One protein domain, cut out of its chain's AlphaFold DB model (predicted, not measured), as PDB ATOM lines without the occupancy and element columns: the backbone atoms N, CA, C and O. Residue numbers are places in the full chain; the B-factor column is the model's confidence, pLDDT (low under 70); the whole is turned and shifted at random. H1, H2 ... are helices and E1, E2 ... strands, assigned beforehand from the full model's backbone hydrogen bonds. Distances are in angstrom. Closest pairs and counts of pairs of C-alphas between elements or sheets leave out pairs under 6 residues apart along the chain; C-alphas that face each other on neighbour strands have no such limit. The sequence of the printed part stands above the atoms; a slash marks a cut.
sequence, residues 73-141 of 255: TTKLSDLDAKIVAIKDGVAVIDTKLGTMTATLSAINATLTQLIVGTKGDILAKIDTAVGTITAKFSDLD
ATOM      1  N   THR A  73     199.545 181.303 155.242       80.06
ATOM      2  CA  THR A  73     198.486 182.312 155.344       80.06
ATOM      3  C   THR A  73     198.809 183.481 154.420       80.06
ATOM      4  O   THR A  73     199.850 184.118 154.564       80.06
ATOM      5  N   THR A  74     197.912 183.787 153.484       83.38
ATOM      6  CA  THR A  74     198.004 184.961 152.597       83.38
ATOM      7  C   THR A  74     196.661 185.678 152.555       83.38
ATOM      8  O   THR A  74     195.623 185.076 152.849       83.38
ATOM      9  N   LYS A  75     196.655 186.970 152.212       86.12
ATOM     10  CA  LYS A  75     195.400 187.687 151.970       86.12
ATOM     11  C   LYS A  75     194.950 187.456 150.533       86.12
ATOM     12  O   LYS A  75     195.766 187.433 149.617       86.12
ATOM     13  N   LEU A  76     193.637 187.397 150.315       85.88
ATOM     14  CA  LEU A  76     193.054 187.313 148.969       85.88
ATOM     15  C   LEU A  76     193.462 188.503 148.078       85.88
ATOM     16  O   LEU A  76     193.658 188.329 146.878       85.88
ATOM     17  N   SER A  77     193.686 189.684 148.670       85.69
ATOM     18  CA  SER A  77     194.232 190.857 147.973       85.69
ATOM     19  C   SER A  77     195.617 190.607 147.376       85.69
ATOM     20  O   SER A  77     195.912 191.075 146.279       85.69
ATOM     21  N   ASP A  78     196.458 189.845 148.073       89.38
ATOM     22  CA  ASP A  78     197.837 189.580 147.654       89.38
ATOM     23  C   ASP A  78     197.860 188.604 146.465       89.38
ATOM     24  O   ASP A  78     198.769 188.629 145.631       89.38
ATOM     25  N   LEU A  79     196.806 187.792 146.343       91.50
ATOM     26  CA  LEU A  79     196.606 186.835 145.260       91.50
ATOM     27  C   LEU A  79     195.878 187.425 144.036       91.50
ATOM     28  O   LEU A  79     195.613 186.674 143.098       91.50
ATOM     29  N   ASP A  80     195.571 188.733 144.028       90.06
ATOM     30  CA  ASP A  80     194.709 189.394 143.023       90.06
ATOM     31  C   ASP A  80     193.392 188.626 142.805       90.06
ATOM     32  O   ASP A  80     192.958 188.386 141.677       90.06
ATOM     33  N   ALA A  81     192.795 188.170 143.910       92.75
ATOM     34  CA  ALA A  81     191.609 187.333 143.879       92.75
ATOM     35  C   ALA A  81     190.403 188.085 143.302       92.75
ATOM     36  O   ALA A  81     190.084 189.194 143.734       92.75
ATOM     37  N   LYS A  82     189.696 187.453 142.361       92.75
ATOM     38  CA  LYS A  82     188.483 187.984 141.722       92.75
ATOM     39  C   LYS A  82     187.415 186.909 141.669       92.75
ATOM     40  O   LYS A  82     187.689 185.773 141.296       92.75
ATOM     41  N   ILE A  83     186.177 187.259 142.005       91.88
ATOM     42  CA  ILE A  83     185.057 186.333 141.815       91.88
ATOM     43  C   ILE A  83     184.660 186.363 140.343       91.88
ATOM     44  O   ILE A  83     184.394 187.431 139.794       91.88
ATOM     45  N   VAL A  84     184.611 185.191 139.714       92.00
ATOM     46  CA  VAL A  84     184.262 185.050 138.289       92.00
ATOM     47  C   VAL A  84     182.888 184.425 138.075       92.00
ATOM     48  O   VAL A  84     182.255 184.667 137.051       92.00
ATOM     49  N   ALA A  85     182.403 183.639 139.037       90.50
ATOM     50  CA  ALA A  85     181.079 183.034 138.985       90.50
ATOM     51  C   ALA A  85     180.567 182.698 140.388       90.50
ATOM     52  O   ALA A  85     181.349 182.469 141.311       90.50
ATOM     53  N   ILE A  86     179.245 182.616 140.526       90.44
ATOM     54  CA  ILE A  86     178.573 182.043 141.692       90.44
ATOM     55  C   ILE A  86     177.622 180.971 141.186       90.44
ATOM     56  O   ILE A  86     176.896 181.201 140.224       90.44
ATOM     57  N   LYS A  87     177.636 179.808 141.834       87.81
ATOM     58  CA  LYS A  87     176.721 178.711 141.534       87.81
ATOM     59  C   LYS A  87     176.338 177.986 142.818       87.81
ATOM     60  O   LYS A  87     177.211 177.620 143.600       87.81
ATOM     61  N   ASP A  88     175.041 177.795 143.035       84.88
ATOM     62  CA  ASP A  88     174.469 177.036 144.158       84.88
ATOM     63  C   ASP A  88     174.935 177.494 145.561       84.88
ATOM     64  O   ASP A  88     174.930 176.722 146.525       84.88
ATOM     65  N   GLY A  89     175.310 178.767 145.711       84.44
ATOM     66  CA  GLY A  89     175.857 179.320 146.958       84.44
ATOM     67  C   GLY A  89     177.376 179.165 147.144       84.44
ATOM     68  O   GLY A  89     177.888 179.396 148.244       84.44
ATOM     69  N   VAL A  90     178.101 178.790 146.088       89.25
ATOM     70  CA  VAL A  90     179.567 178.698 146.051       89.25
ATOM     71  C   VAL A  90     180.118 179.716 145.057       89.25
ATOM     72  O   VAL A  90     179.666 179.795 143.916       89.25
ATOM     73  N   ALA A  91     181.103 180.495 145.495       92.44
ATOM     74  CA  ALA A  91     181.849 181.424 144.662       92.44
ATOM     75  C   ALA A  91     183.063 180.727 144.041       92.44
ATOM     76  O   ALA A  91     183.838 180.068 144.738       92.44
ATOM     77  N   VAL A  92     183.237 180.917 142.736       93.00
ATOM     78  CA  VAL A  92     184.453 180.570 141.999       93.00
ATOM     79  C   VAL A  92     185.344 181.804 141.983       93.00
ATOM     80  O   VAL A  92     184.949 182.857 141.475       93.00
ATOM     81  N   ILE A  93     186.526 181.667 142.570       94.00
ATOM     82  CA  ILE A  93     187.489 182.742 142.775       94.00
ATOM     83  C   ILE A  93     188.706 182.435 141.919       94.00
ATOM     84  O   ILE A  93     189.368 181.417 142.114       94.00
ATOM     85  N   ASP A  94     188.995 183.311 140.972       93.81
ATOM     86  CA  ASP A  94     190.229 183.259 140.210       93.81
ATOM     87  C   ASP A  94     191.327 184.012 140.959       93.81
ATOM     88  O   ASP A  94     191.084 185.085 141.515       93.81
ATOM     89  N   THR A  95     192.519 183.429 141.021       93.75
ATOM     90  CA  THR A  95     193.673 183.985 141.734       93.75
ATOM     91  C   THR A  95     194.950 183.730 140.942       93.75
ATOM     92  O   THR A  95     195.001 182.840 140.093       93.75
ATOM     93  N   LYS A  96     196.043 184.422 141.281       92.00
ATOM     94  CA  LYS A  96     197.372 184.155 140.693       92.00
ATOM     95  C   LYS A  96     197.885 182.725 140.902       92.00
ATOM     96  O   LYS A  96     198.796 182.308 140.195       92.00
ATOM     97  N   LEU A  97     197.337 181.991 141.872       88.25
ATOM     98  CA  LEU A  97     197.701 180.599 142.157       88.25
ATOM     99  C   LEU A  97     196.773 179.589 141.464       88.25
ATOM    100  O   LEU A  97     196.990 178.384 141.577       88.25
ATOM    101  N   GLY A  98     195.760 180.072 140.741       90.75
ATOM    102  CA  GLY A  98     194.742 179.273 140.071       90.75
ATOM    103  C   GLY A  98     193.344 179.493 140.647       90.75
ATOM    104  O   GLY A  98     193.091 180.416 141.425       90.75
ATOM    105  N   THR A  99     192.422 178.621 140.246       92.69
ATOM    106  CA  THR A  99     191.014 178.706 140.631       92.69
ATOM    107  C   THR A  99     190.771 178.073 141.998       92.69
ATOM    108  O   THR A  99     191.174 176.941 142.261       92.69
ATOM    109  N   MET A 100     190.054 178.792 142.854       92.19
ATOM    110  CA  MET A 100     189.619 178.354 144.175       92.19
ATOM    111  C   MET A 100     188.093 178.416 144.270       92.19
ATOM    112  O   MET A 100     187.434 179.160 143.543       92.19
ATOM    113  N   THR A 101     187.519 177.662 145.202       92.62
ATOM    114  CA  THR A 101     186.090 177.739 145.523       92.62
ATOM    115  C   THR A 101     185.902 178.035 146.996       92.62
ATOM    116  O   THR A 101     186.547 177.408 147.835       92.62
ATOM    117  N   ALA A 102     184.985 178.941 147.314       91.38
ATOM    118  CA  ALA A 102     184.608 179.242 148.688       91.38
ATOM    119  C   ALA A 102     183.089 179.341 148.804       91.38
ATOM    120  O   ALA A 102     182.408 179.785 147.878       91.38
ATOM    121  N   THR A 103     182.536 178.940 149.946       91.81
ATOM    122  CA  THR A 103     181.122 179.203 150.223       91.81
ATOM    123  C   THR A 103     180.904 180.707 150.344       91.81
ATOM    124  O   THR A 103     181.789 181.438 150.796       91.81
ATOM    125  N   LEU A 104     179.713 181.185 149.977       89.38
ATOM    126  CA  LEU A 104     179.385 182.607 150.100       89.38
ATOM    127  C   LEU A 104     179.524 183.119 151.548       89.38
ATOM    128  O   LEU A 104     179.973 184.241 151.768       89.38
ATOM    129  N   SER A 105     179.247 182.269 152.542       88.56
ATOM    130  CA  SER A 105     179.488 182.585 153.955       88.56
ATOM    131  C   SER A 105     180.977 182.769 154.280       88.56
ATOM    132  O   SER A 105     181.318 183.701 155.000       88.56
ATOM    133  N   ALA A 106     181.873 181.947 153.718       89.94
ATOM    134  CA  ALA A 106     183.312 182.037 153.988       89.94
ATOM    135  C   ALA A 106     183.956 183.330 153.457       89.94
ATOM    136  O   ALA A 106     184.994 183.750 153.959       89.94
ATOM    137  N   ILE A 107     183.339 183.969 152.461       90.88
ATOM    138  CA  ILE A 107     183.799 185.243 151.889       90.88
ATOM    139  C   ILE A 107     182.964 186.443 152.347       90.88
ATOM    140  O   ILE A 107     183.018 187.496 151.709       90.88
ATOM    141  N   ASN A 108     182.199 186.301 153.437       89.56
ATOM    142  CA  ASN A 108     181.337 187.351 153.990       89.56
ATOM    143  C   ASN A 108     180.422 187.984 152.928       89.56
ATOM    144  O   ASN A 108     180.298 189.206 152.850       89.56
ATOM    145  N   ALA A 109     179.833 187.154 152.064       91.38
ATOM    146  CA  ALA A 109     178.941 187.631 151.023       91.38
ATOM    147  C   ALA A 109     177.631 188.155 151.618       91.38
ATOM    148  O   ALA A 109     176.990 187.478 152.421       91.38
ATOM    149  N   THR A 110     177.209 189.329 151.161       90.25
ATOM    150  CA  THR A 110     175.938 189.956 151.520       90.25
ATOM    151  C   THR A 110     175.178 190.337 150.257       90.25
ATOM    152  O   THR A 110     175.738 190.911 149.321       90.25
ATOM    153  N   LEU A 111     173.893 189.983 150.209       89.56
ATOM    154  CA  LEU A 111     172.998 190.426 149.144       89.56
ATOM    155  C   LEU A 111     172.614 191.881 149.399       89.56
ATOM    156  O   LEU A 111     171.969 192.177 150.400       89.56
ATOM    157  N   THR A 112     172.996 192.783 148.498       86.56
ATOM    158  CA  THR A 112     172.738 194.217 148.689       86.56
ATOM    159  C   THR A 112     171.586 194.730 147.850       86.56
ATOM    160  O   THR A 112     170.854 195.614 148.291       86.56
ATOM    161  N   GLN A 113     171.388 194.183 146.650       84.56
ATOM    162  CA  GLN A 113     170.323 194.642 145.766       84.56
ATOM    163  C   GLN A 113     169.913 193.584 144.742       84.56
ATOM    164  O   GLN A 113     170.730 192.766 144.319       84.56
ATOM    165  N   LEU A 114     168.664 193.662 144.281       84.56
ATOM    166  CA  LEU A 114     168.217 193.028 143.043       84.56
ATOM    167  C   LEU A 114     168.241 194.036 141.896       84.56
ATOM    168  O   LEU A 114     167.853 195.194 142.054       84.56
ATOM    169  N   ILE A 115     168.723 193.593 140.741       83.44
ATOM    170  CA  ILE A 115     168.855 194.401 139.533       83.44
ATOM    171  C   ILE A 115     168.208 193.638 138.383       83.44
ATOM    172  O   ILE A 115     168.463 192.450 138.200       83.44
ATOM    173  N   VAL A 116     167.403 194.323 137.577       80.12
ATOM    174  CA  VAL A 116     166.868 193.756 136.338       80.12
ATOM    175  C   VAL A 116     167.917 193.913 135.237       80.12
ATOM    176  O   VAL A 116     168.326 195.022 134.895       80.12
ATOM    177  N   GLY A 117     168.389 192.789 134.707       75.88
ATOM    178  CA  GLY A 117     169.351 192.738 133.614       75.88
ATOM    179  C   GLY A 117     168.746 193.169 132.278       75.88
ATOM    180  O   GLY A 117     167.532 193.216 132.089       75.88
ATOM    181  N   THR A 118     169.604 193.422 131.291       74.81
ATOM    182  CA  THR A 118     169.201 193.891 129.950       74.81
ATOM    183  C   THR A 118     168.334 192.898 129.173       74.81
ATOM    184  O   THR A 118     167.606 193.295 128.268       74.81
ATOM    185  N   LYS A 119     168.388 191.609 129.529       74.75
ATOM    186  CA  LYS A 119     167.549 190.536 128.965       74.75
ATOM    187  C   LYS A 119     166.272 190.284 129.773       74.75
ATOM    188  O   LYS A 119     165.541 189.346 129.487       74.75
ATOM    189  N   GLY A 120     166.023 191.104 130.792       71.94
ATOM    190  CA  GLY A 120     164.929 190.945 131.738       71.94
ATOM    191  C   GLY A 120     165.250 190.025 132.915       71.94
ATOM    192  O   GLY A 120     164.477 190.019 133.859       71.94
ATOM    193  N   ASP A 121     166.348 189.271 132.919       78.81
ATOM    194  CA  ASP A 121     166.690 188.382 134.041       78.81
ATOM    195  C   ASP A 121     166.931 189.162 135.343       78.81
ATOM    196  O   ASP A 121     167.530 190.236 135.322       78.81
ATOM    197  N   ILE A 122     166.526 188.603 136.485       81.81
ATOM    198  CA  ILE A 122     166.837 189.188 137.795       81.81
ATOM    199  C   ILE A 122     168.231 188.745 138.224       81.81
ATOM    200  O   ILE A 122     168.535 187.553 138.342       81.81
ATOM    201  N   LEU A 123     169.077 189.734 138.476       86.81
ATOM    202  CA  LEU A 123     170.427 189.572 138.979       86.81
ATOM    203  C   LEU A 123     170.487 190.028 140.435       86.81
ATOM    204  O   LEU A 123     169.878 191.023 140.822       86.81
ATOM    205  N   ALA A 124     171.264 189.315 141.235       87.69
ATOM    206  CA  ALA A 124     171.627 189.714 142.581       87.69
ATOM    207  C   ALA A 124     172.970 190.433 142.560       87.69
ATOM    208  O   ALA A 124     173.961 189.877 142.085       87.69
ATOM    209  N   LYS A 125     173.012 191.643 143.118       90.12
ATOM    210  CA  LYS A 125     174.255 192.327 143.467       90.12
ATOM    211  C   LYS A 125     174.720 191.837 144.831       90.12
ATOM    212  O   LYS A 125     173.991 191.949 145.816       90.12
ATOM    213  N   ILE A 126     175.928 191.292 144.863       91.44
ATOM    214  CA  ILE A 126     176.496 190.639 146.034       91.44
ATOM    215  C   ILE A 126     177.818 191.316 146.354       91.44
ATOM    216  O   ILE A 126     178.721 191.333 145.515       91.44
ATOM    217  N   ASP A 127     177.929 191.841 147.567       91.38
ATOM    218  CA  ASP A 127     179.178 192.381 148.092       91.38
ATOM    219  C   ASP A 127     179.869 191.320 148.942       91.38
ATOM    220  O   ASP A 127     179.243 190.676 149.782       91.38
ATOM    221  N   THR A 128     181.161 191.110 148.704       90.50
ATOM    222  CA  THR A 128     181.975 190.094 149.385       90.50
ATOM    223  C   THR A 128     183.298 190.693 149.847       90.50
ATOM    224  O   THR A 128     183.704 191.760 149.383       90.50
ATOM    225  N   ALA A 129     184.039 189.965 150.682       87.44
ATOM    226  CA  ALA A 129     185.402 190.329 151.067       87.44
ATOM    227  C   ALA A 129     186.393 190.385 149.882       87.44
ATOM    228  O   ALA A 129     187.474 190.950 150.018       87.44
ATOM    229  N   VAL A 130     186.037 189.795 148.735       84.94
ATOM    230  CA  VAL A 130     186.864 189.738 147.514       84.94
ATOM    231  C   VAL A 130     186.449 190.809 146.496       84.94
ATOM    232  O   VAL A 130     187.191 191.108 145.566       84.94
ATOM    233  N   GLY A 131     185.274 191.417 146.673       86.38
ATOM    234  CA  GLY A 131     184.720 192.431 145.780       86.38
ATOM    235  C   GLY A 131     183.229 192.239 145.510       86.38
ATOM    236  O   GLY A 131     182.584 191.334 146.046       86.38
ATOM    237  N   THR A 132     182.683 193.107 144.662       89.94
ATOM    238  CA  THR A 132     181.283 193.057 144.230       89.94
ATOM    239  C   THR A 132     181.136 192.194 142.982       89.94
ATOM    240  O   THR A 132     181.889 192.354 142.022       89.94
ATOM    241  N   ILE A 133     180.119 191.337 142.952       91.12
ATOM    242  CA  ILE A 133     179.747 190.546 141.774       91.12
ATOM    243  C   ILE A 133     178.233 190.586 141.548       91.12
ATOM    244  O   ILE A 133     177.448 190.787 142.474       91.12
ATOM    245  N   THR A 134     177.822 190.395 140.296       90.06
ATOM    246  CA  THR A 134     176.431 190.101 139.947       90.06
ATOM    247  C   THR A 134     176.276 188.624 139.611       90.06
ATOM    248  O   THR A 134     177.025 188.082 138.801       90.06
ATOM    249  N   ALA A 135     175.307 187.967 140.242       86.69
ATOM    250  CA  ALA A 135     174.975 186.566 139.998       86.69
ATOM    251  C   ALA A 135     173.514 186.436 139.572       86.69
ATOM    252  O   ALA A 135     172.700 187.318 139.856       86.69
ATOM    253  N   LYS A 136     173.160 185.333 138.907       84.94
ATOM    254  CA  LYS A 136     171.747 185.056 138.652       84.94
ATOM    255  C   LYS A 136     171.051 184.807 139.974       84.94
ATOM    256  O   LYS A 136     171.560 184.082 140.827       84.94
ATOM    257  N   PHE A 137     169.863 185.376 140.125       82.69
ATOM    258  CA  PHE A 137     169.107 185.208 141.357       82.69
ATOM    259  C   PHE A 137     168.726 183.743 141.627       82.69
ATOM    260  O   PHE A 137     168.707 183.312 142.778       82.69
ATOM    261  N   SER A 138     168.527 182.953 140.564       80.19
ATOM    262  CA  SER A 138     168.290 181.505 140.632       80.19
ATOM    263  C   SER A 138     169.402 180.728 141.340       80.19
ATOM    264  O   SER A 138     169.132 179.697 141.946       80.19
ATOM    265  N   ASP A 139     170.643 181.220 141.296       83.50
ATOM    266  CA  ASP A 139     171.812 180.511 141.828       83.50
ATOM    267  C   ASP A 139     171.955 180.687 143.354       83.50
ATOM    268  O   ASP A 139     172.840 180.092 143.979       83.50
ATOM    269  N   LEU A 140     171.087 181.506 143.964       83.81
ATOM    270  CA  LEU A 140     171.082 181.829 145.395       83.81
ATOM    271  C   LEU A 140     170.033 181.066 146.212       83.81
ATOM    272  O   LEU A 140     169.923 181.322 147.414       83.81
ATOM    273  N   ASP A 141     169.302 180.137 145.583       82.12
ATOM    274  CA  ASP A 141     168.239 179.346 146.223       82.12
ATOM    275  C   ASP A 141     167.220 180.249 146.941       82.12
ATOM    276  O   ASP A 141     167.003 180.190 148.151       82.12
TER     277      ASP A 141
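What this domain is: This is residues 73 to 141 of the 255 residues of the protein "Nucleopolyhedrovirus P10 protein" of Candidatus Bathyarchaeota archaeon BA1 (UniProt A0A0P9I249). Two small three-stranded sheets sit edge to edge, E1 of the one beside E6 of the other, with the short helix H1 at the end of E6 where the two sheets come together. Each sheet is a chain of hairpins, a tail of residues 73 to 81 leads into the first, and the loop of residues 117 to 121 lies at the far end of the second from that tail. The printed part has 69 residues, with six named strands and one named helix in the order E1 E2 E3 E4 E5 E6 H1, and the class is mostly strand. The sheets run E1 E2 E3 and E4 E5 E6, each antiparallel throughout. The whole is compact, with a radius of gyration of the C-alphas of 12.3 A, and spans 40 by 20 by 17 A, only just elongated.

Where its parts are: After residues 73 to 81, E1 takes residues 82 to 87, beginning at C-alpha 82 at (188.483, 187.984, 141.722). E2 takes residues 90 to 95, and E3 takes residues 98 to 103 and is 17.0 A long. E4, residues 110 to 116, measures 18.1 A from its first C-alpha, at (175.938, 189.956, 151.520), to its last. E5, residues 122 to 128, is 19.1 A long, and E6, residues 131 to 136, is 16.5 A long. H1, residues 137 to 140, ends at C-alpha 140 at (171.082, 181.829, 145.395).

How they stand to each other: E1, E2 and E3 form a meander, each strand the antiparallel neighbour of the one before. In the hairpin E1 and E2, at 155 degrees, N 84 and O 92 are within hydrogen-bond range at 2.9 A. In the hairpin E2 and E3, at 152 degrees, N 93 and O 100 are 2.8 A apart. E4, E5 and E6 form a second meander. In the hairpin E4 and E5, at 153 degrees, N 112 and O 125 are 3.0 A apart; in the hairpin E5 and E6, at 155 degrees, N 126 and O 133 are 2.9 A apart. Both sheets are strongly twisted, only just, with C-alphas up to 4.2 A and 4.3 A off their best planes. Between the sheets, the closest C-alphas of the edge strands E1 and E6 are those of Ile 86 and Ala 135, 6.0 A apart. E3 and E4 are apart. H1 stands at the level of the sheet E4 E5 E6, at a height of 3.4 A, and only grazes the sheet E1 E2 E3. The closest C-alphas of H1 and E1 are those of Asp 139 and Lys 87, 5.2 A apart. H1 is too short for any O i to N i+4 pair; its one O i to N i+3 pair is within range.

The domain as a whole: The two C-alphas farthest apart are those of Thr 73 and Gly 120, 41.9 A. The printed part has no cut. No link is long; that from E3 to E4, six residues, is short, and the others are tight. The mean pLDDT of the printed part is 87.5, and no printed residue is under 70.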